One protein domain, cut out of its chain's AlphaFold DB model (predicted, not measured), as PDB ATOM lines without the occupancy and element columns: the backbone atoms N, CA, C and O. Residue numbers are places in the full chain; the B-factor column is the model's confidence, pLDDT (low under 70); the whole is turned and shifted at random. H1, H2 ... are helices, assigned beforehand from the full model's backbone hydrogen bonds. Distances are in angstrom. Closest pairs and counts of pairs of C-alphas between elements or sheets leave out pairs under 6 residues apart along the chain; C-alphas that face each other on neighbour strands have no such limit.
ATOM      1  N   LYS A  10      86.462 -22.248  24.745       85.50
ATOM      2  CA  LYS A  10      86.061 -21.026  24.043       85.50
ATOM      3  C   LYS A  10      85.032 -21.300  22.940       85.50
ATOM      4  O   LYS A  10      84.079 -20.531  22.816       85.50
ATOM      5  N   TYR A  11      85.205 -22.374  22.164       84.94
ATOM      6  CA  TYR A  11      84.244 -22.763  21.125       84.94
ATOM      7  C   TYR A  11      82.875 -23.124  21.721       84.94
ATOM      8  O   TYR A  11      81.853 -22.667  21.208       84.94
ATOM      9  N   ASP A  12      82.846 -23.857  22.836       90.06
ATOM     10  CA  ASP A  12      81.600 -24.248  23.505       90.06
ATOM     11  C   ASP A  12      80.837 -23.035  24.070       90.06
ATOM     12  O   ASP A  12      79.611 -22.950  23.964       90.06
ATOM     13  N   LEU A  13      81.543 -22.050  24.636       89.31
ATOM     14  CA  LEU A  13      80.922 -20.824  25.154       89.31
ATOM     15  C   LEU A  13      80.343 -19.934  24.042       89.31
ATOM     16  O   LEU A  13      79.285 -19.323  24.233       89.31
ATOM     17  N   GLU A  14      81.010 -19.853  22.887       91.00
ATOM     18  CA  GLU A  14      80.514 -19.113  21.720       91.00
ATOM     19  C   GLU A  14      79.245 -19.763  21.135       91.00
ATOM     20  O   GLU A  14      78.276 -19.049  20.849       91.00
ATOM     21  N   ASP A  15      79.201 -21.097  21.035       89.12
ATOM     22  CA  ASP A  15      78.032 -21.835  20.533       89.12
ATOM     23  C   ASP A  15      76.832 -21.736  21.489       89.12
ATOM     24  O   ASP A  15      75.722 -21.379  21.079       89.12
ATOM     25  N   LEU A  16      77.056 -21.899  22.798       90.50
ATOM     26  CA  LEU A  16      76.018 -21.700  23.818       90.50
ATOM     27  C   LEU A  16      75.468 -20.264  23.814       90.50
ATOM     28  O   LEU A  16      74.262 -20.045  23.991       90.50
ATOM     29  N   GLY A  17      76.335 -19.272  23.600       88.38
ATOM     30  CA  GLY A  17      75.943 -17.872  23.444       88.38
ATOM     31  C   GLY A  17      75.057 -17.649  22.215       88.38
ATOM     32  O   GLY A  17      74.021 -16.976  22.307       88.38
ATOM     33  N   ALA A  18      75.420 -18.247  21.078       87.25
ATOM     34  CA  ALA A  18      74.644 -18.192  19.843       87.25
ATOM     35  C   ALA A  18      73.280 -18.886  19.995       87.25
ATOM     36  O   ALA A  18      72.249 -18.324  19.602       87.25
ATOM     37  N   GLU A  19      73.238 -20.054  20.638       87.19
ATOM     38  CA  GLU A  19      72.009 -20.803  20.881       87.19
ATOM     39  C   GLU A  19      71.057 -20.043  21.819       87.19
ATOM     40  O   GLU A  19      69.866 -19.888  21.523       87.19
ATOM     41  N   MET A  20      71.565 -19.489  22.925       85.38
ATOM     42  CA  MET A  20      70.767 -18.666  23.840       85.38
ATOM     43  C   MET A  20      70.236 -17.397  23.169       85.38
ATOM     44  O   MET A  20      69.076 -17.031  23.393       85.38
ATOM     45  N   SER A  21      71.047 -16.739  22.335       85.00
ATOM     46  CA  SER A  21      70.637 -15.567  21.553       85.00
ATOM     47  C   SER A  21      69.508 -15.918  20.578       85.00
ATOM     48  O   SER A  21      68.463 -15.261  20.574       85.00
ATOM     49  N   SER A  22      69.651 -17.024  19.841       83.12
ATOM     50  CA  SER A  22      68.637 -17.545  18.917       83.12
ATOM     51  C   SER A  22      67.332 -17.913  19.634       83.12
ATOM     52  O   SER A  22      66.247 -17.476  19.240       83.12
ATOM     53  N   ARG A  23      67.411 -18.619  20.770       78.88
ATOM     54  CA  ARG A  23      66.243 -18.957  21.605       78.88
ATOM     55  C   ARG A  23      65.562 -17.710  22.178       78.88
ATOM     56  O   ARG A  23      64.331 -17.661  22.253       78.88
ATOM     57  N   LYS A  24      66.318 -16.688  22.593       73.44
ATOM     58  CA  LYS A  24      65.766 -15.419  23.104       73.44
ATOM     59  C   LYS A  24      65.085 -14.619  21.991       73.44
ATOM     60  O   LYS A  24      63.973 -14.139  22.208       73.44
ATOM     61  N   ALA A  25      65.693 -14.553  20.808       77.69
ATOM     62  CA  ALA A  25      65.107 -13.935  19.620       77.69
ATOM     63  C   ALA A  25      63.816 -14.651  19.185       77.69
ATOM     64  O   ALA A  25      62.797 -14.002  18.951       77.69
ATOM     65  N   GLY A  26      63.824 -15.988  19.172       76.25
ATOM     66  CA  GLY A  26      62.649 -16.805  18.874       76.25
ATOM     67  C   GLY A  26      61.505 -16.563  19.860       76.25
ATOM     68  O   GLY A  26      60.391 -16.261  19.440       76.25
ATOM     69  N   ARG A  27      61.770 -16.621  21.174       78.69
ATOM     70  CA  ARG A  27      60.749 -16.358  22.208       78.69
ATOM     71  C   ARG A  27      60.149 -14.954  22.102       78.69
ATOM     72  O   ARG A  27      58.937 -14.817  22.216       78.69
ATOM     73  N   GLY A  28      60.970 -13.932  21.845       79.12
ATOM     74  CA  GLY A  28      60.492 -12.558  21.659       79.12
ATOM     75  C   GLY A  28      59.562 -12.412  20.453       79.12
ATOM     76  O   GLY A  28      58.508 -11.791  20.559       79.12
ATOM     77  N   LEU A  29      59.901 -13.048  19.328       80.50
ATOM     78  CA  LEU A  29      59.066 -13.031  18.126       80.50
ATOM     79  C   LEU A  29      57.706 -13.705  18.355       80.50
ATOM     80  O   LEU A  29      56.683 -13.161  17.950       80.50
ATOM     81  N   TRP A  30      57.681 -14.870  19.008       81.50
ATOM     82  CA  TRP A  30      56.430 -15.581  19.281       81.50
ATOM     83  C   TRP A  30      55.508 -14.801  20.213       81.50
ATOM     84  O   TRP A  30      54.310 -14.766  19.958       81.50
ATOM     85  N   LEU A  31      56.051 -14.118  21.225       83.62
ATOM     86  CA  LEU A  31      55.257 -13.230  22.077       83.62
ATOM     87  C   LEU A  31      54.589 -12.122  21.255       83.62
ATOM     88  O   LEU A  31      53.381 -11.926  21.365       83.62
ATOM     89  N   LEU A  32      55.333 -11.451  20.376       81.50
ATOM     90  CA  LEU A  32      54.770 -10.387  19.541       81.50
ATOM     91  C   LEU A  32      53.684 -10.904  18.583       81.50
ATOM     92  O   LEU A  32      52.652 -10.259  18.436       81.50
ATOM     93  N   VAL A  33      53.877 -12.087  17.990       83.56
ATOM     94  CA  VAL A  33      52.863 -12.738  17.139       83.56
ATOM     95  C   VAL A  33      51.618 -13.113  17.945       83.56
ATOM     96  O   VAL A  33      50.502 -12.931  17.472       83.56
ATOM     97  N   THR A  34      51.774 -13.628  19.168       84.81
ATOM     98  CA  THR A  34      50.609 -13.946  20.009       84.81
ATOM     99  C   THR A  34      49.819 -12.698  20.384       84.81
ATOM    100  O   THR A  34      48.596 -12.748  20.378       84.81
ATOM    101  N   MET A  35      50.496 -11.575  20.648       83.75
ATOM    102  CA  MET A  35      49.823 -10.304  20.924       83.75
ATOM    103  C   MET A  35      49.042  -9.816  19.702       83.75
ATOM    104  O   MET A  35      47.886  -9.445  19.848       83.75
ATOM    105  N   ASP A  36      49.636  -9.884  18.508       85.44
ATOM    106  CA  ASP A  36      48.979  -9.529  17.243       85.44
ATOM    107  C   ASP A  36      47.675 -10.308  17.022       85.44
ATOM    108  O   ASP A  36      46.619  -9.724  16.798       85.44
ATOM    109  N   VAL A  37      47.723 -11.633  17.191       87.12
ATOM    110  CA  VAL A  37      46.533 -12.489  17.075       87.12
ATOM    111  C   VAL A  37      45.478 -12.119  18.115       87.12
ATOM    112  O   VAL A  37      44.293 -12.089  17.800       87.12
ATOM    113  N   VAL A  38      45.885 -11.833  19.354       90.00
ATOM    114  CA  VAL A  38      44.953 -11.423  20.412       90.00
ATOM    115  C   VAL A  38      44.282 -10.092  20.069       90.00
ATOM    116  O   VAL A  38      43.070  -9.988  20.241       90.00
ATOM    117  N   PHE A  39      45.024  -9.109  19.552       88.94
ATOM    118  CA  PHE A  39      44.456  -7.831  19.114       88.94
ATOM    119  C   PHE A  39      43.492  -8.012  17.939       88.94
ATOM    120  O   PHE A  39      42.346  -7.586  18.044       88.94
ATOM    121  N   GLY A  40      43.884  -8.740  16.890       90.19
ATOM    122  CA  GLY A  40      43.001  -8.991  15.746       90.19
ATOM    123  C   GLY A  40      41.725  -9.755  16.128       90.19
ATOM    124  O   GLY A  40      40.636  -9.453  15.641       90.19
ATOM    125  N   LEU A  41      41.816 -10.718  17.056       92.88
ATOM    126  CA  LEU A  41      40.636 -11.405  17.596       92.88
ATOM    127  C   LEU A  41      39.759 -10.471  18.434       92.88
ATOM    128  O   LEU A  41      38.536 -10.547  18.338       92.88
ATOM    129  N   LEU A  42      40.360  -9.599  19.244       94.25
ATOM    130  CA  LEU A  42      39.631  -8.613  20.037       94.25
ATOM    131  C   LEU A  42      38.870  -7.638  19.133       94.25
ATOM    132  O   LEU A  42      37.681  -7.416  19.361       94.25
ATOM    133  N   ASP A  43      39.520  -7.122  18.092       92.69
ATOM    134  CA  ASP A  43      38.908  -6.227  17.111       92.69
ATOM    135  C   ASP A  43      37.758  -6.928  16.375       92.69
ATOM    136  O   ASP A  43      36.664  -6.368  16.252       92.69
ATOM    137  N   LEU A  44      37.951  -8.189  15.969       93.88
ATOM    138  CA  LEU A  44      36.916  -9.009  15.335       93.88
ATOM    139  C   LEU A  44      35.705  -9.232  16.247       93.88
ATOM    140  O   LEU A  44      34.565  -9.061  15.807       93.88
ATOM    141  N   ILE A  45      35.934  -9.588  17.513       95.94
ATOM    142  CA  ILE A  45      34.868  -9.803  18.500       95.94
ATOM    143  C   ILE A  45      34.123  -8.495  18.768       95.94
ATOM    144  O   ILE A  45      32.892  -8.480  18.753       95.94
ATOM    145  N   LEU A  46      34.847  -7.396  18.980       95.06
ATOM    146  CA  LEU A  46      34.259  -6.091  19.268       95.06
ATOM    147  C   LEU A  46      33.430  -5.581  18.084       95.06
ATOM    148  O   LEU A  46      32.290  -5.148  18.263       95.06
ATOM    149  N   CYS A  47      33.958  -5.678  16.864       95.62
ATOM    150  CA  CYS A  47      33.212  -5.315  15.667       95.62
ATOM    151  C   CYS A  47      31.986  -6.214  15.477       95.62
ATOM    152  O   CYS A  47      30.898  -5.714  15.187       95.62
ATOM    153  N   GLY A  48      32.136  -7.528  15.661       94.19
ATOM    154  CA  GLY A  48      31.033  -8.482  15.583       94.19
ATOM    155  C   GLY A  48      29.926  -8.165  16.588       94.19
ATOM    156  O   GLY A  48      28.751  -8.188  16.228       94.19
ATOM    157  N   PHE A  49      30.293  -7.781  17.813       94.31
ATOM    158  CA  PHE A  49      29.360  -7.344  18.847       94.31
ATOM    159  C   PHE A  49      28.562  -6.105  18.421       94.31
ATOM    160  O   PHE A  49      27.332  -6.124  18.490       94.31
ATOM    161  N   PHE A  50      29.226  -5.054  17.924       93.69
ATOM    162  CA  PHE A  50      28.533  -3.849  17.454       93.69
ATOM    163  C   PHE A  50      27.615  -4.129  16.266       93.69
ATOM    164  O   PHE A  50      26.478  -3.655  16.252       93.69
ATOM    165  N   VAL A  51      28.069  -4.917  15.290       93.44
ATOM    166  CA  VAL A  51      27.257  -5.308  14.129       93.44
ATOM    167  C   VAL A  51      26.034  -6.103  14.587       93.44
ATOM    168  O   VAL A  51      24.909  -5.737  14.251       93.44
ATOM    169  N   TYR A  52      26.225  -7.136  15.408       93.19
ATOM    170  CA  TYR A  52      25.129  -7.946  15.938       93.19
ATOM    171  C   TYR A  52      24.102  -7.089  16.680       93.19
ATOM    172  O   TYR A  52      22.913  -7.156  16.375       93.19
ATOM    173  N   TRP A  53      24.553  -6.237  17.605       92.25
ATOM    174  CA  TRP A  53      23.658  -5.395  18.397       92.25
ATOM    175  C   TRP A  53      22.886  -4.392  17.535       92.25
ATOM    176  O   TRP A  53      21.707  -4.145  17.780       92.25
ATOM    177  N   SER A  54      23.522  -3.865  16.487       89.00
ATOM    178  CA  SER A  54      22.899  -2.923  15.550       89.00
ATOM    179  C   SER A  54      21.708  -3.536  14.815       89.00
ATOM    180  O   SER A  54      20.679  -2.884  14.655       89.00
ATOM    181  N   PHE A  55      21.824  -4.795  14.389       89.12
ATOM    182  CA  PHE A  55      20.730  -5.502  13.720       89.12
ATOM    183  C   PHE A  55      19.730  -6.123  14.701       89.12
ATOM    184  O   PHE A  55      18.553  -6.235  14.368       89.12
ATOM    185  N   ALA A  56      20.168  -6.505  15.903       88.44
ATOM    186  CA  ALA A  56      19.298  -7.077  16.927       88.44
ATOM    187  C   ALA A  56      18.358  -6.036  17.559       88.44
ATOM    188  O   ALA A  56      17.217  -6.369  17.868       88.44
ATOM    189  N   ALA A  57      18.817  -4.794  17.745       80.00
ATOM    190  CA  ALA A  57      18.028  -3.740  18.383       80.00
ATOM    191  C   ALA A  57      16.971  -3.133  17.447       80.00
ATOM    192  O   ALA A  57      15.815  -2.985  17.838       80.00
ATOM    193  N   ASP A  58      17.360  -2.797  16.214       71.00
ATOM    194  CA  ASP A  58      16.521  -2.012  15.298       71.00
ATOM    195  C   ASP A  58      16.002  -2.816  14.086       71.00
ATOM    196  O   ASP A  58      15.222  -2.298  13.283       71.00
ATOM    197  N   GLY A  59      16.418  -4.080  13.922       74.31
ATOM    198  CA  GLY A  59      16.152  -4.885  12.725       74.31
ATOM    199  C   GLY A  59      16.972  -4.438  11.504       74.31
ATOM    200  O   GLY A  59      17.870  -3.600  11.598       74.31
ATOM    201  N   VAL A  60      16.674  -4.975  10.312       74.12
ATOM    202  CA  VAL A  60      17.336  -4.569   9.048       74.12
ATOM    203  C   VAL A  60      16.747  -3.245   8.544       74.12
ATOM    204  O   VAL A  60      16.096  -3.165   7.504       74.12
ATOM    205  N   VAL A  61      16.948  -2.180   9.317       84.25
ATOM    206  CA  VAL A  61      16.589  -0.810   8.946       84.25
ATOM    207  C   VAL A  61      17.807  -0.066   8.415       84.25
ATOM    208  O   VAL A  61      18.951  -0.400   8.713       84.25
ATOM    209  N   LEU A  62      17.574   1.000   7.646       84.50
ATOM    210  CA  LEU A  62      18.653   1.813   7.075       84.50
ATOM    211  C   LEU A  62      19.581   2.398   8.156       84.50
ATOM    212  O   LEU A  62      20.760   2.627   7.906       84.50
ATOM    213  N   PHE A  63      19.053   2.590   9.370       86.56
ATOM    214  CA  PHE A  63      19.839   2.999  10.525       86.56
ATOM    215  C   PHE A  63      20.836   1.928  10.982       86.56
ATOM    216  O   PHE A  63      21.959   2.302  11.273       86.56
ATOM    217  N   ALA A  64      20.503   0.633  10.979       90.19
ATOM    218  CA  ALA A  64      21.387  -0.435  11.464       90.19
ATOM    219  C   ALA A  64      22.682  -0.563  10.638       90.19
ATOM    220  O   ALA A  64      23.740  -0.920  11.159       90.19
ATOM    221  N   TRP A  65      22.630  -0.187   9.357       91.75
ATOM    222  CA  TRP A  65      23.802  -0.132   8.481       91.75
ATOM    223  C   TRP A  65      24.809   0.952   8.882       91.75
ATOM    224  O   TRP A  65      25.995   0.794   8.613       91.75
ATOM    225  N   HIS A  66      24.374   2.025   9.549       92.69
ATOM    226  CA  HIS A  66      25.258   3.101   9.995       92.69
ATOM    227  C   HIS A  66      26.288   2.637  11.043       92.69
ATOM    228  O   HIS A  66      27.480   2.654  10.727       92.69
ATOM    229  N   PRO A  67      25.893   2.182  12.250       92.75
ATOM    230  CA  PRO A  67      26.841   1.702  13.250       92.75
ATOM    231  C   PRO A  67      27.571   0.433  12.790       92.75
ATOM    232  O   PRO A  67      28.745   0.270  13.114       92.75
ATOM    233  N   SER A  68      26.941  -0.417  11.971       93.88
ATOM    234  CA  SER A  68      27.584  -1.625  11.434       93.88
ATOM    235  C   SER A  68      28.743  -1.300  10.489       93.88
ATOM    236  O   SER A  68      29.863  -1.756  10.705       93.88
ATOM    237  N   LEU A  69      28.506  -0.477   9.461       95.12
ATOM    238  CA  LEU A  69      29.542  -0.118   8.487       95.12
ATOM    239  C   LEU A  69      30.626   0.774   9.097       95.12
ATOM    240  O   LEU A  69      31.794   0.637   8.734       95.12
ATOM    241  N   LEU A  70      30.266   1.650  10.041       94.88
ATOM    242  CA  LEU A  70      31.252   2.437  10.781       94.88
ATOM    243  C   LEU A  70      32.139   1.560  11.664       94.88
ATOM    244  O   LEU A  70      33.341   1.797  11.702       94.88
ATOM    245  N   SER A  71      31.588   0.537  12.322       95.38
ATOM    246  CA  SER A  71      32.379  -0.393  13.139       95.38
ATOM    247  C   SER A  71      33.323  -1.224  12.271       95.38
ATOM    248  O   SER A  71      34.510  -1.300  12.562       95.38
ATOM    249  N   ILE A  72      32.842  -1.759  11.146       95.69
ATOM    250  CA  ILE A  72      33.684  -2.511  10.201       95.69
ATOM    251  C   ILE A  72      34.804  -1.623   9.637       95.69
ATOM    252  O   ILE A  72      35.955  -2.043   9.554       95.69
ATOM    253  N   GLY A  73      34.488  -0.379   9.271       95.19
ATOM    254  CA  GLY A  73      35.473   0.550   8.722       95.19
ATOM    255  C   GLY A  73      36.510   1.020   9.746       95.19
ATOM    256  O   GLY A  73      37.707   0.907   9.490       95.19
ATOM    257  N   PHE A  74      36.072   1.544  10.895       94.25
ATOM    258  CA  PHE A  74      36.965   2.131  11.901       94.25
ATOM    259  C   PHE A  74      37.630   1.110  12.824       94.25
ATOM    260  O   PHE A  74      38.771   1.331  13.203       94.25
ATOM    261  N   ILE A  75      36.947   0.032  13.218       94.69
ATOM    262  CA  ILE A  75      37.503  -0.934  14.178       94.69
ATOM    263  C   ILE A  75      38.308  -2.001  13.446       94.69
ATOM    264  O   ILE A  75      39.440  -2.248  13.832       94.69
ATOM    265  N   LEU A  76      37.772  -2.600  12.376       93.69
ATOM    266  CA  LEU A  76      38.495  -3.655  11.657       93.69
ATOM    267  C   LEU A  76      39.496  -3.074  10.666       93.69
ATOM    268  O   LEU A  76      40.702  -3.167  10.866       93.69
ATOM    269  N   PHE A  77      39.020  -2.456   9.583       93.88
ATOM    270  CA  PHE A  77      39.912  -2.125   8.471       93.88
ATOM    271  C   PHE A  77      40.944  -1.046   8.815       93.88
ATOM    272  O   PHE A  77      42.094  -1.164   8.401       93.88
ATOM    273  N   MET A  78      40.567  -0.011   9.570       93.38
ATOM    274  CA  MET A  78      41.495   1.055   9.964       93.38
ATOM    275  C   MET A  78      42.579   0.549  10.930       93.38
ATOM    276  O   MET A  78      43.747   0.888  10.749       93.38
ATOM    277  N   THR A  79      42.220  -0.271  11.923       93.12
ATOM    278  CA  THR A  79      43.181  -0.819  12.897       93.12
ATOM    279  C   THR A  79      44.153  -1.780  12.225       93.12
ATOM    280  O   THR A  79      45.366  -1.634  12.379       93.12
ATOM    281  N   GLU A  80      43.651  -2.676  11.373       90.50
ATOM    282  CA  GLU A  80      44.494  -3.576  10.581       90.50
ATOM    283  C   GLU A  80      45.429  -2.800   9.639       90.50
ATOM    284  O   GLU A  80      46.612  -3.122   9.525       90.50
ATOM    285  N   ALA A  81      44.952  -1.715   9.017       91.00
ATOM    286  CA  ALA A  81      45.781  -0.868   8.156       91.00
ATOM    287  C   ALA A  81      46.962  -0.224   8.902       91.00
ATOM    288  O   ALA A  81      48.046  -0.075   8.327       91.00
ATOM    289  N   ILE A  82      46.773   0.148  10.170       90.31
ATOM    290  CA  ILE A  82      47.835   0.685  11.032       90.31
ATOM    291  C   ILE A  82      48.785  -0.442  11.456       90.31
ATOM    292  O   ILE A  82      50.009  -0.281  11.395       90.31
ATOM    293  N   ASN A  83      48.237  -1.607  11.807       87.81
ATOM    294  CA  ASN A  83      49.014  -2.765  12.238       87.81
ATOM    295  C   ASN A  83      49.925  -3.309  11.132       87.81
ATOM    296  O   ASN A  83      50.997  -3.806  11.452       87.81
ATOM    297  N   VAL A  84      49.614  -3.130   9.844       85.38
ATOM    298  CA  VAL A  84      50.478  -3.545   8.715       85.38
ATOM    299  C   VAL A  84      51.934  -3.057   8.810       85.38
ATOM    300  O   VAL A  84      52.818  -3.688   8.229       85.38
ATOM    301  N   TYR A  85      52.252  -1.981   9.534       81.12
ATOM    302  CA  TYR A  85      53.653  -1.578   9.733       81.12
ATOM    303  C   TYR A  85      54.372  -2.335  10.853       81.12
ATOM    304  O   TYR A  85      55.607  -2.360  10.887       81.12
ATOM    305  N   ASN A  86      53.635  -3.012  11.728       80.25
ATOM    306  CA  ASN A  86      54.199  -3.876  12.744       80.25
ATOM    307  C   ASN A  86      54.837  -5.118  12.089       80.25
ATOM    308  O   ASN A  86      54.208  -5.906  11.378       80.25
ATOM    309  N   ASN A  87      56.134  -5.296  12.346       65.75
ATOM    310  CA  ASN A  87      56.922  -6.427  11.850       65.75
ATOM    311  C   ASN A  87      56.451  -7.780  12.403       65.75
ATOM    312  O   ASN A  87      56.795  -8.815  11.832       65.75
ATOM    313  N   ALA A  88      55.711  -7.772  13.512       63.72
ATOM    314  CA  ALA A  88      55.199  -8.967  14.166       63.72
ATOM    315  C   ALA A  88      53.885  -9.491  13.579       63.72
ATOM    316  O   ALA A  88      53.505 -10.617  13.898       63.72
ATOM    317  N   VAL A  89      53.224  -8.716  12.713       65.50
ATOM    318  CA  VAL A  89      51.982  -9.144  12.063       65.50
ATOM    319  C   VAL A  89      52.236 -10.376  11.205       65.50
ATOM    320  O   VAL A  89      53.170 -10.411  10.393       65.50
ATOM    321  N   LEU A  90      51.367 -11.380  11.332       62.66
ATOM    322  CA  LEU A  90      51.446 -12.637  10.577       62.66
ATOM    323  C   LEU A  90      51.553 -12.418   9.058       62.66
ATOM    324  O   LEU A  90      52.331 -13.102   8.394       62.66
ATOM    325  N   MET A  91      50.849 -11.420   8.518       59.97
ATOM    326  CA  MET A  91      50.877 -11.051   7.092       59.97
ATOM    327  C   MET A  91      52.259 -10.596   6.590       59.97
ATOM    328  O   MET A  91      52.558 -10.730   5.398       59.97
ATOM    329  N   ASN A  92      53.106 -10.088   7.491       63.38
ATOM    330  CA  ASN A  92      54.454  -9.598   7.205       63.38
ATOM    331  C   ASN A  92      55.547 -10.641   7.468       63.38
ATOM    332  O   ASN A  92      56.714 -10.418   7.123       63.38
ATOM    333  N   LYS A  93      55.204 -11.792   8.057       63.25
ATOM    334  CA  LYS A  93      56.165 -12.852   8.371       63.25
ATOM    335  C   LYS A  93      56.774 -13.397   7.074       63.25
ATOM    336  O   LYS A  93      56.085 -13.945   6.222       63.25
ATOM    337  N   GLY A  94      58.083 -13.202   6.905       59.09
ATOM    338  CA  GLY A  94      58.822 -13.599   5.697       59.09
ATOM    339  C   GLY A  94      58.787 -12.586   4.544       59.09
ATOM    340  O   GLY A  94      59.508 -12.764   3.565       59.09
ATOM    341  N   ARG A  95      58.027 -11.487   4.662       63.22
ATOM    342  CA  ARG A  95      57.953 -10.416   3.655       63.22
ATOM    343  C   ARG A  95      58.623  -9.148   4.183       63.22
ATOM    344  O   ARG A  95      58.065  -8.402   4.985       63.22
ATOM    345  N   LYS A  96      59.850  -8.903   3.718       59.16
ATOM    346  CA  LYS A  96      60.652  -7.722   4.096       59.16
ATOM    347  C   LYS A  96      60.470  -6.521   3.163       59.16
ATOM    348  O   LYS A  96      61.059  -5.476   3.410       59.16
ATOM    349  N   SER A  97      59.692  -6.658   2.087       74.19
ATOM    350  CA  SER A  97      59.543  -5.569   1.121       74.19
ATOM    351  C   SER A  97      58.675  -4.453   1.695       74.19
ATOM    352  O   SER A  97      57.483  -4.643   1.941       74.19
ATOM    353  N   TYR A  98      59.283  -3.282   1.876       78.31
ATOM    354  CA  TYR A  98      58.605  -2.053   2.280       78.31
ATOM    355  C   TYR A  98      57.422  -1.727   1.353       78.31
ATOM    356  O   TYR A  98      56.333  -1.410   1.825       78.31
ATOM    357  N   SER A  99      57.588  -1.929   0.042       80.31
ATOM    358  CA  SER A  99      56.551  -1.668  -0.963       80.31
ATOM    359  C   SER A  99      55.276  -2.484  -0.741       80.31
ATOM    360  O   SER A  99      54.182  -1.976  -0.967       80.31
ATOM    361  N   TYR A 100      55.386  -3.726  -0.252       82.06
ATOM    362  CA  TYR A 100      54.211  -4.544   0.066       82.06
ATOM    363  C   TYR A 100      53.413  -3.962   1.235       82.06
ATOM    364  O   TYR A 100      52.188  -3.969   1.203       82.06
ATOM    365  N   ARG A 101      54.092  -3.422   2.253       83.44
ATOM    366  CA  ARG A 101      53.431  -2.837   3.427       83.44
ATOM    367  C   ARG A 101      52.703  -1.554   3.071       83.44
ATOM    368  O   ARG A 101      51.557  -1.387   3.465       83.44
ATOM    369  N   VAL A 102      53.319  -0.716   2.241       86.75
ATOM    370  CA  VAL A 102      52.662   0.470   1.678       86.75
ATOM    371  C   VAL A 102      51.425   0.060   0.863       86.75
ATOM    372  O   VAL A 102      50.357   0.646   1.036       86.75
ATOM    373  N   LEU A 103      51.534  -0.997   0.044       86.88
ATOM    374  CA  LEU A 103      50.419  -1.529  -0.752       86.88
ATOM    375  C   LEU A 103      49.309  -2.183   0.098       86.88
ATOM    376  O   LEU A 103      48.140  -2.145  -0.268       86.88
ATOM    377  N   ALA A 104      49.627  -2.813   1.220       87.38
ATOM    378  CA  ALA A 104      48.599  -3.342   2.111       87.38
ATOM    379  C   ALA A 104      47.913  -2.199   2.882       87.38
ATOM    380  O   ALA A 104      46.688  -2.160   2.971       87.38
ATOM    381  N   HIS A 105      48.692  -1.221   3.346       90.75
ATOM    382  CA  HIS A 105      48.220  -0.066   4.104       90.75
ATOM    383  C   HIS A 105      47.219   0.796   3.320       90.75
ATOM    384  O   HIS A 105      46.100   1.010   3.787       90.75
ATOM    385  N   TRP A 106      47.562   1.248   2.104       89.56
ATOM    386  CA  TRP A 106      46.638   2.074   1.303       89.56
ATOM    387  C   TRP A 106      45.363   1.306   0.897       89.56
ATOM    388  O   TRP A 106      44.286   1.897   0.872       89.56
ATOM    389  N   VAL A 107      45.439  -0.009   0.638       91.19
ATOM    390  CA  VAL A 107      44.289  -0.839   0.243       91.19
ATOM    391  C   VAL A 107      43.332  -0.997   1.414       91.19
ATOM    392  O   VAL A 107      42.137  -0.755   1.252       91.19
ATOM    393  N   LEU A 108      43.841  -1.340   2.600       92.94
ATOM    394  CA  LEU A 108      43.016  -1.475   3.800       92.94
ATOM    395  C   LEU A 108      42.370  -0.140   4.188       92.94
ATOM    396  O   LEU A 108      41.166  -0.106   4.442       92.94
ATOM    397  N   HIS A 109      43.110   0.973   4.127       94.50
ATOM    398  CA  HIS A 109      42.518   2.298   4.330       94.50
ATOM    399  C   HIS A 109      41.461   2.631   3.275       94.50
ATOM    400  O   HIS A 109      40.424   3.188   3.620       94.50
ATOM    401  N   THR A 110      41.653   2.253   2.010       93.38
ATOM    402  CA  THR A 110      40.647   2.473   0.960       93.38
ATOM    403  C   THR A 110      39.357   1.707   1.257       93.38
ATOM    404  O   THR A 110      38.270   2.280   1.174       93.38
ATOM    405  N   PHE A 111      39.451   0.443   1.678       95.31
ATOM    406  CA  PHE A 111      38.279  -0.323   2.109       95.31
ATOM    407  C   PHE A 111      37.602   0.297   3.337       95.31
ATOM    408  O   PHE A 111      36.378   0.448   3.339       95.31
ATOM    409  N   ALA A 112      38.378   0.743   4.331       96.31
ATOM    410  CA  ALA A 112      37.850   1.456   5.494       96.31
ATOM    411  C   ALA A 112      37.053   2.704   5.075       96.31
ATOM    412  O   ALA A 112      35.912   2.885   5.502       96.31
ATOM    413  N   MET A 113      37.620   3.528   4.189       95.69
ATOM    414  CA  MET A 113      37.001   4.754   3.674       95.69
ATOM    415  C   MET A 113      35.678   4.473   2.955       95.69
ATOM    416  O   MET A 113      34.705   5.203   3.152       95.69
ATOM    417  N   ILE A 114      35.618   3.407   2.148       96.56
ATOM    418  CA  ILE A 114      34.397   2.988   1.445       96.56
ATOM    419  C   ILE A 114      33.314   2.593   2.454       96.56
ATOM    420  O   ILE A 114      32.189   3.091   2.370       96.56
ATOM    421  N   CYS A 115      33.648   1.756   3.440       96.12
ATOM    422  CA  CYS A 115      32.712   1.353   4.492       96.12
ATOM    423  C   CYS A 115      32.202   2.559   5.290       96.12
ATOM    424  O   CYS A 115      30.992   2.720   5.458       96.12
ATOM    425  N   ILE A 116      33.099   3.446   5.726       96.31
ATOM    426  CA  ILE A 116      32.752   4.633   6.518       96.31
ATOM    427  C   ILE A 116      31.846   5.574   5.722       96.31
ATOM    428  O   ILE A 116      30.828   6.040   6.236       96.31
ATOM    429  N   THR A 117      32.163   5.803   4.447       96.50
ATOM    430  CA  THR A 117      31.336   6.618   3.547       96.50
ATOM    431  C   THR A 117      29.955   5.999   3.351       96.50
ATOM    432  O   THR A 117      28.957   6.713   3.428       96.50
ATOM    433  N   GLY A 118      29.865   4.676   3.187       95.62
ATOM    434  CA  GLY A 118      28.590   3.958   3.118       95.62
ATOM    435  C   GLY A 118      27.756   4.094   4.397       95.62
ATOM    436  O   GLY A 118      26.572   4.423   4.332       95.62
ATOM    437  N   GLY A 119      28.372   3.922   5.570       93.75
ATOM    438  CA  GLY A 119      27.708   4.090   6.867       93.75
ATOM    439  C   GLY A 119      27.250   5.527   7.128       93.75
ATOM    440  O   GLY A 119      26.174   5.753   7.690       93.75
ATOM    441  N   PHE A 120      28.029   6.516   6.685       93.25
ATOM    442  CA  PHE A 120      27.658   7.927   6.761       93.25
ATOM    443  C   PHE A 120      26.511   8.271   5.795       93.25
ATOM    444  O   PHE A 120      25.546   8.937   6.175       93.25
ATOM    445  N   ALA A 121      26.551   7.758   4.565       93.38
ATOM    446  CA  ALA A 121      25.470   7.927   3.599       93.38
ATOM    447  C   ALA A 121      24.154   7.304   4.100       93.38
ATOM    448  O   ALA A 121      23.099   7.930   3.985       93.38
ATOM    449  N   ALA A 122      24.212   6.125   4.731       92.25
ATOM    450  CA  ALA A 122      23.043   5.448   5.294       92.25
ATOM    451  C   ALA A 122      22.313   6.306   6.346       92.25
ATOM    452  O   ALA A 122      21.088   6.444   6.289       92.25
ATOM    453  N   ILE A 123      23.045   6.949   7.268       90.88
ATOM    454  CA  ILE A 123      22.423   7.805   8.292       90.88
ATOM    455  C   ILE A 123      21.848   9.099   7.710       90.88
ATOM    456  O   ILE A 123      20.772   9.534   8.135       90.88
ATOM    457  N   VAL A 124      22.524   9.705   6.729       90.19
ATOM    458  CA  VAL A 124      22.027  10.904   6.038       90.19
ATOM    459  C   VAL A 124      20.737  10.571   5.297       90.19
ATOM    460  O   VAL A 124      19.717  11.226   5.508       90.19
ATOM    461  N   TRP A 125      20.733   9.493   4.514       90.44
ATOM    462  CA  TRP A 125      19.558   9.071   3.756       90.44
ATOM    463  C   TRP A 125      18.380   8.701   4.663       90.44
ATOM    464  O   TRP A 125      17.236   9.068   4.390       90.44
ATOM    465  N   ASN A 126      18.647   8.039   5.793       89.81
ATOM    466  CA  ASN A 126      17.625   7.729   6.791       89.81
ATOM    467  C   ASN A 126      16.973   8.999   7.364       89.81
ATOM    468  O   ASN A 126      15.756   9.053   7.534       89.81
ATOM    469  N   LYS A 127      17.761  10.048   7.630       86.88
ATOM    470  CA  LYS A 127      17.244  11.331   8.133       86.88
ATOM    471  C   LYS A 127      16.440  12.096   7.086       86.88
ATOM    472  O   LYS A 127      15.387  12.622   7.442       86.88
ATOM    473  N   ILE A 128      16.883  12.095   5.826       87.94
ATOM    474  CA  ILE A 128      16.147  12.693   4.701       87.94
ATOM    475  C   ILE A 128      14.771  12.035   4.570       87.94
ATOM    476  O   ILE A 128      13.759  12.731   4.546       87.94
ATOM    477  N   ARG A 129      14.714  10.697   4.578       87.88
ATOM    478  CA  ARG A 129      13.451   9.945   4.497       87.88
ATOM    479  C   ARG A 129      12.482  10.236   5.642       87.88
ATOM    480  O   ARG A 129      11.277  10.168   5.440       87.88
ATOM    481  N   LEU A 130      13.002  10.517   6.834       85.94
ATOM    482  CA  LEU A 130      12.200  10.801   8.026       85.94
ATOM    483  C   LEU A 130      11.900  12.299   8.214       85.94
ATOM    484  O   LEU A 130      11.287  12.656   9.218       85.94
ATOM    485  N   GLY A 131      12.362  13.175   7.312       83.56
ATOM    486  CA  GLY A 131      12.176  14.628   7.415       83.56
ATOM    487  C   GLY A 131      12.804  15.251   8.669       83.56
ATOM    488  O   GLY A 131      12.370  16.307   9.124       83.56
ATOM    489  N   LYS A 132      13.800  14.592   9.276       83.19
ATOM    490  CA  LYS A 132      14.405  15.033  10.543       83.19
ATOM    491  C   LYS A 132      15.538  16.027  10.294       83.19
ATOM    492  O   LYS A 132      16.272  15.922   9.315       83.19
ATOM    493  N   HIS A 133      15.754  16.942  11.239       80.38
ATOM    494  CA  HIS A 133      16.896  17.855  11.183       80.38
ATOM    495  C   HIS A 133      18.247  17.109  11.218       80.38
ATOM    496  O   HIS A 133      18.456  16.156  11.984       80.38
ATOM    497  N   HIS A 134      19.183  17.583  10.396       79.94
ATOM    498  CA  HIS A 134      20.545  17.065  10.286       79.94
ATOM    499  C   HIS A 134      21.472  17.717  11.333       79.94
ATOM    500  O   HIS A 134      21.254  18.861  11.727       79.94
ATOM    501  N   PHE A 135      22.486  16.973  11.794       78.88
ATOM    502  CA  PHE A 135      23.617  17.471  12.606       78.88
ATOM    503  C   PHE A 135      23.284  18.265  13.886       78.88
ATOM    504  O   PHE A 135      24.020  19.163  14.274       78.88
ATOM    505  N   LYS A 136      22.183  17.940  14.574       85.38
ATOM    506  CA  LYS A 136      21.807  18.614  15.834       85.38
ATOM    507  C   LYS A 136      22.428  18.009  17.092       85.38
ATOM    508  O   LYS A 136      22.488  18.678  18.116       85.38
ATOM    509  N   THR A 137      22.843  16.747  17.041       88.81
ATOM    510  CA  THR A 137      23.407  16.064  18.208       88.81
ATOM    511  C   THR A 137      24.922  16.256  18.253       88.81
ATOM    512  O   THR A 137      25.555  16.282  17.193       88.81
ATOM    513  N   PRO A 138      25.534  16.323  19.450       89.69
ATOM    514  CA  PRO A 138      26.991  16.395  19.575       89.69
ATOM    515  C   PRO A 138      27.673  15.212  18.878       89.69
ATOM    516  O   PRO A 138      28.663  15.395  18.179       89.69
ATOM    517  N   HIS A 139      27.076  14.018  18.965       90.56
ATOM    518  CA  HIS A 139      27.536  12.835  18.239       90.56
ATOM    519  C   HIS A 139      27.601  13.054  16.716       90.56
ATOM    520  O   HIS A 139      28.598  12.711  16.090       90.56
ATOM    521  N   ALA A 140      26.574  13.668  16.115       88.12
ATOM    522  CA  ALA A 140      26.557  13.923  14.676       88.12
ATOM    523  C   ALA A 140      27.586  14.984  14.247       88.12
ATOM    524  O   ALA A 140      28.119  14.893  13.144       88.12
ATOM    525  N   ILE A 141      27.874  15.969  15.104       91.94
ATOM    526  CA  ILE A 141      28.896  16.993  14.842       91.94
ATOM    527  C   ILE A 141      30.293  16.372  14.907       91.94
ATOM    528  O   ILE A 141      31.065  16.516  13.964       91.94
ATOM    529  N   VAL A 142      30.601  15.638  15.980       94.31
ATOM    530  CA  VAL A 142      31.896  14.956  16.130       94.31
ATOM    531  C   VAL A 142      32.105  13.955  14.996       94.31
ATOM    532  O   VAL A 142      33.153  13.977  14.362       94.31
ATOM    533  N   GLY A 143      31.088  13.153  14.665       91.88
ATOM    534  CA  GLY A 143      31.159  12.209  13.550       91.88
ATOM    535  C   GLY A 143      31.429  12.883  12.202       91.88
ATOM    536  O   GLY A 143      32.225  12.375  11.417       91.88
ATOM    537  N   LEU A 144      30.831  14.052  11.940       93.31
ATOM    538  CA  LEU A 144      31.105  14.831  10.727       93.31
ATOM    539  C   LEU A 144      32.542  15.369  10.704       93.31
ATOM    540  O   LEU A 144      33.200  15.295   9.669       93.31
ATOM    541  N   ILE A 145      33.040  15.881  11.831       95.44
ATOM    542  CA  ILE A 145      34.426  16.355  11.939       95.44
ATOM    543  C   ILE A 145      35.393  15.200  11.665       95.44
ATOM    544  O   ILE A 145      36.284  15.344  10.833       95.44
ATOM    545  N   THR A 146      35.192  14.038  12.294       94.38
ATOM    546  CA  THR A 146      36.012  12.842  12.054       94.38
ATOM    547  C   THR A 146      35.967  12.416  10.590       94.38
ATOM    548  O   THR A 146      37.006  12.108  10.016       94.38
ATOM    549  N   PHE A 147      34.788  12.449   9.964       94.69
ATOM    550  CA  PHE A 147      34.629  12.127   8.550       94.69
ATOM    551  C   PHE A 147      35.445  13.065   7.652       94.69
ATOM    552  O   PHE A 147      36.160  12.594   6.777       94.69
ATOM    553  N   ILE A 148      35.412  14.378   7.898       95.31
ATOM    554  CA  ILE A 148      36.206  15.357   7.135       95.31
ATOM    555  C   ILE A 148      37.708  15.150   7.370       95.31
ATOM    556  O   ILE A 148      38.483  15.099   6.415       95.31
ATOM    557  N   LEU A 149      38.125  14.999   8.631       95.19
ATOM    558  CA  LEU A 149      39.528  14.779   8.992       95.19
ATOM    559  C   LEU A 149      40.091  13.511   8.350       95.19
ATOM    560  O   LEU A 149      41.234  13.514   7.909       95.19
ATOM    561  N   MET A 150      39.290  12.455   8.240       94.94
ATOM    562  CA  MET A 150      39.675  11.216   7.575       94.94
ATOM    563  C   MET A 150      40.109  11.463   6.115       94.94
ATOM    564  O   MET A 150      41.175  10.995   5.713       94.94
ATOM    565  N   PHE A 151      39.357  12.254   5.337       93.62
ATOM    566  CA  PHE A 151      39.765  12.618   3.970       93.62
ATOM    567  C   PHE A 151      41.001  13.515   3.939       93.62
ATOM    568  O   PHE A 151      41.840  13.352   3.056       93.62
ATOM    569  N   LEU A 152      41.142  14.435   4.897       93.31
ATOM    570  CA  LEU A 152      42.329  15.287   4.995       93.31
ATOM    571  C   LEU A 152      43.592  14.467   5.286       93.31
ATOM    572  O   LEU A 152      44.620  14.681   4.646       93.31
ATOM    573  N   VAL A 153      43.510  13.497   6.199       92.88
ATOM    574  CA  VAL A 153      44.613  12.577   6.505       92.88
ATOM    575  C   VAL A 153      44.942  11.708   5.292       92.88
ATOM    576  O   VAL A 153      46.112  11.583   4.940       92.88
ATOM    577  N   ALA A 154      43.932  11.170   4.600       90.19
ATOM    578  CA  ALA A 154      44.142  10.396   3.378       90.19
ATOM    579  C   ALA A 154      44.832  11.227   2.280       90.19
ATOM    580  O   ALA A 154      45.799  10.768   1.671       90.19
ATOM    581  N   ALA A 155      44.394  12.473   2.068       89.06
ATOM    582  CA  ALA A 155      45.011  13.393   1.117       89.06
ATOM    583  C   ALA A 155      46.458  13.739   1.501       89.06
ATOM    584  O   ALA A 155      47.335  13.718   0.640       89.06
ATOM    585  N   GLY A 156      46.732  13.995   2.785       88.44
ATOM    586  CA  GLY A 156      48.089  14.230   3.289       88.44
ATOM    587  C   GLY A 156      49.011  13.018   3.107       88.44
ATOM    588  O   GLY A 156      50.163  13.168   2.692       88.44
ATOM    589  N   GLY A 157      48.496  11.808   3.337       85.94
ATOM    590  CA  GLY A 157      49.228  10.560   3.107       85.94
ATOM    591  C   GLY A 157      49.568  10.341   1.632       85.94
ATOM    592  O   GLY A 157      50.700   9.993   1.305       85.94
ATOM    593  N   ILE A 158      48.627  10.612   0.721       85.38
ATOM    594  CA  ILE A 158      48.889  10.549  -0.725       85.38
ATOM    595  C   ILE A 158      49.922  11.608  -1.122       85.38
ATOM    596  O   ILE A 158      50.918  11.270  -1.755       85.38
ATOM    597  N   ALA A 159      49.731  12.862  -0.703       83.69
ATOM    598  CA  ALA A 159      50.610  13.972  -1.060       83.69
ATOM    599  C   ALA A 159      52.068  13.712  -0.660       83.69
ATOM    600  O   ALA A 159      52.968  13.945  -1.456       83.69
ATOM    601  N   THR A 160      52.303  13.183   0.539       81.38
ATOM    602  CA  THR A 160      53.656  12.868   1.034       81.38
ATOM    603  C   THR A 160      54.272  11.620   0.400       81.38
ATOM    604  O   THR A 160      55.493  11.525   0.323       81.38
ATOM    605  N   ASN A 161      53.458  10.673  -0.072       73.81
ATOM    606  CA  ASN A 161      53.934   9.475  -0.767       73.81
ATOM    607  C   ASN A 161      54.273   9.760  -2.245       73.81
ATOM    608  O   ASN A 161      55.237   9.218  -2.777       73.81
ATOM    609  N   THR A 162      53.510  10.632  -2.917       66.75
ATOM    610  CA  THR A 162      53.685  10.916  -4.353       66.75
ATOM    611  C   THR A 162      54.482  12.180  -4.668       66.75
ATOM    612  O   THR A 162      54.958  12.314  -5.794       66.75
ATOM    613  N   ALA A 163      54.620  13.127  -3.733       50.41
ATOM    614  CA  ALA A 163      55.406  14.341  -3.949       50.41
ATOM    615  C   ALA A 163      56.821  14.188  -3.370       50.41
ATOM    616  O   ALA A 163      56.967  13.693  -2.249       50.41
ATOM    617  N   PRO A 164      57.879  14.650  -4.066       51.16
ATOM    618  CA  PRO A 164      59.160  14.864  -3.413       51.16
ATOM    619  C   PRO A 164      58.944  15.850  -2.255       51.16
ATOM    620  O   PRO A 164      58.446  16.957  -2.454       51.16
TER     621      PRO A 164
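This is residues 10 to 164 of the 209 residues of a protein of Hermetia illucens (UniProt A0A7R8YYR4). Helices H1, H2 and H3 fold back and forth with H2 in the middle; H4 slants near H3, and residues 10 to 27 of H1 stick out as an arm. The 155 printed residues include four named helices, H1 to H4 in order: all helix. The whole is loose, radius of gyration of the C-alphas 21.6 A, and flat, spanning 84 by 45 by 23 A.

Start at H1, residues 10 to 58; its residues 40 to 54 alone touch H2, residues 65 to 83, closest at C-alphas 51 and 68, 4.6 A, a hairpin tilted 10 degrees. H2 and H3, residues 98 to 129, touch as another, closest at C-alphas 66 and 119, 4.1 A. H4, residues 138 to 162, is close to H3 but not clearly touching, C-alphas 116 and 147 being closest, 8.0 A. O i to N i+4 pairs within hydrogen-bond range: H1 44 of 45, H2 12 of 15, H3 27 of 28, H4 20 of 21.

From C-alpha 10 at (86.061, -21.026, 24.043), H1 runs 72.6 A; H3 spans 46.8 A; H4 ends at C-alpha 162 at (53.685, 10.916, -4.353).

The printed part has no cut; the H2 to H3 link is long, and residues 87 to 96 and 162 to 164 have pLDDT under 70.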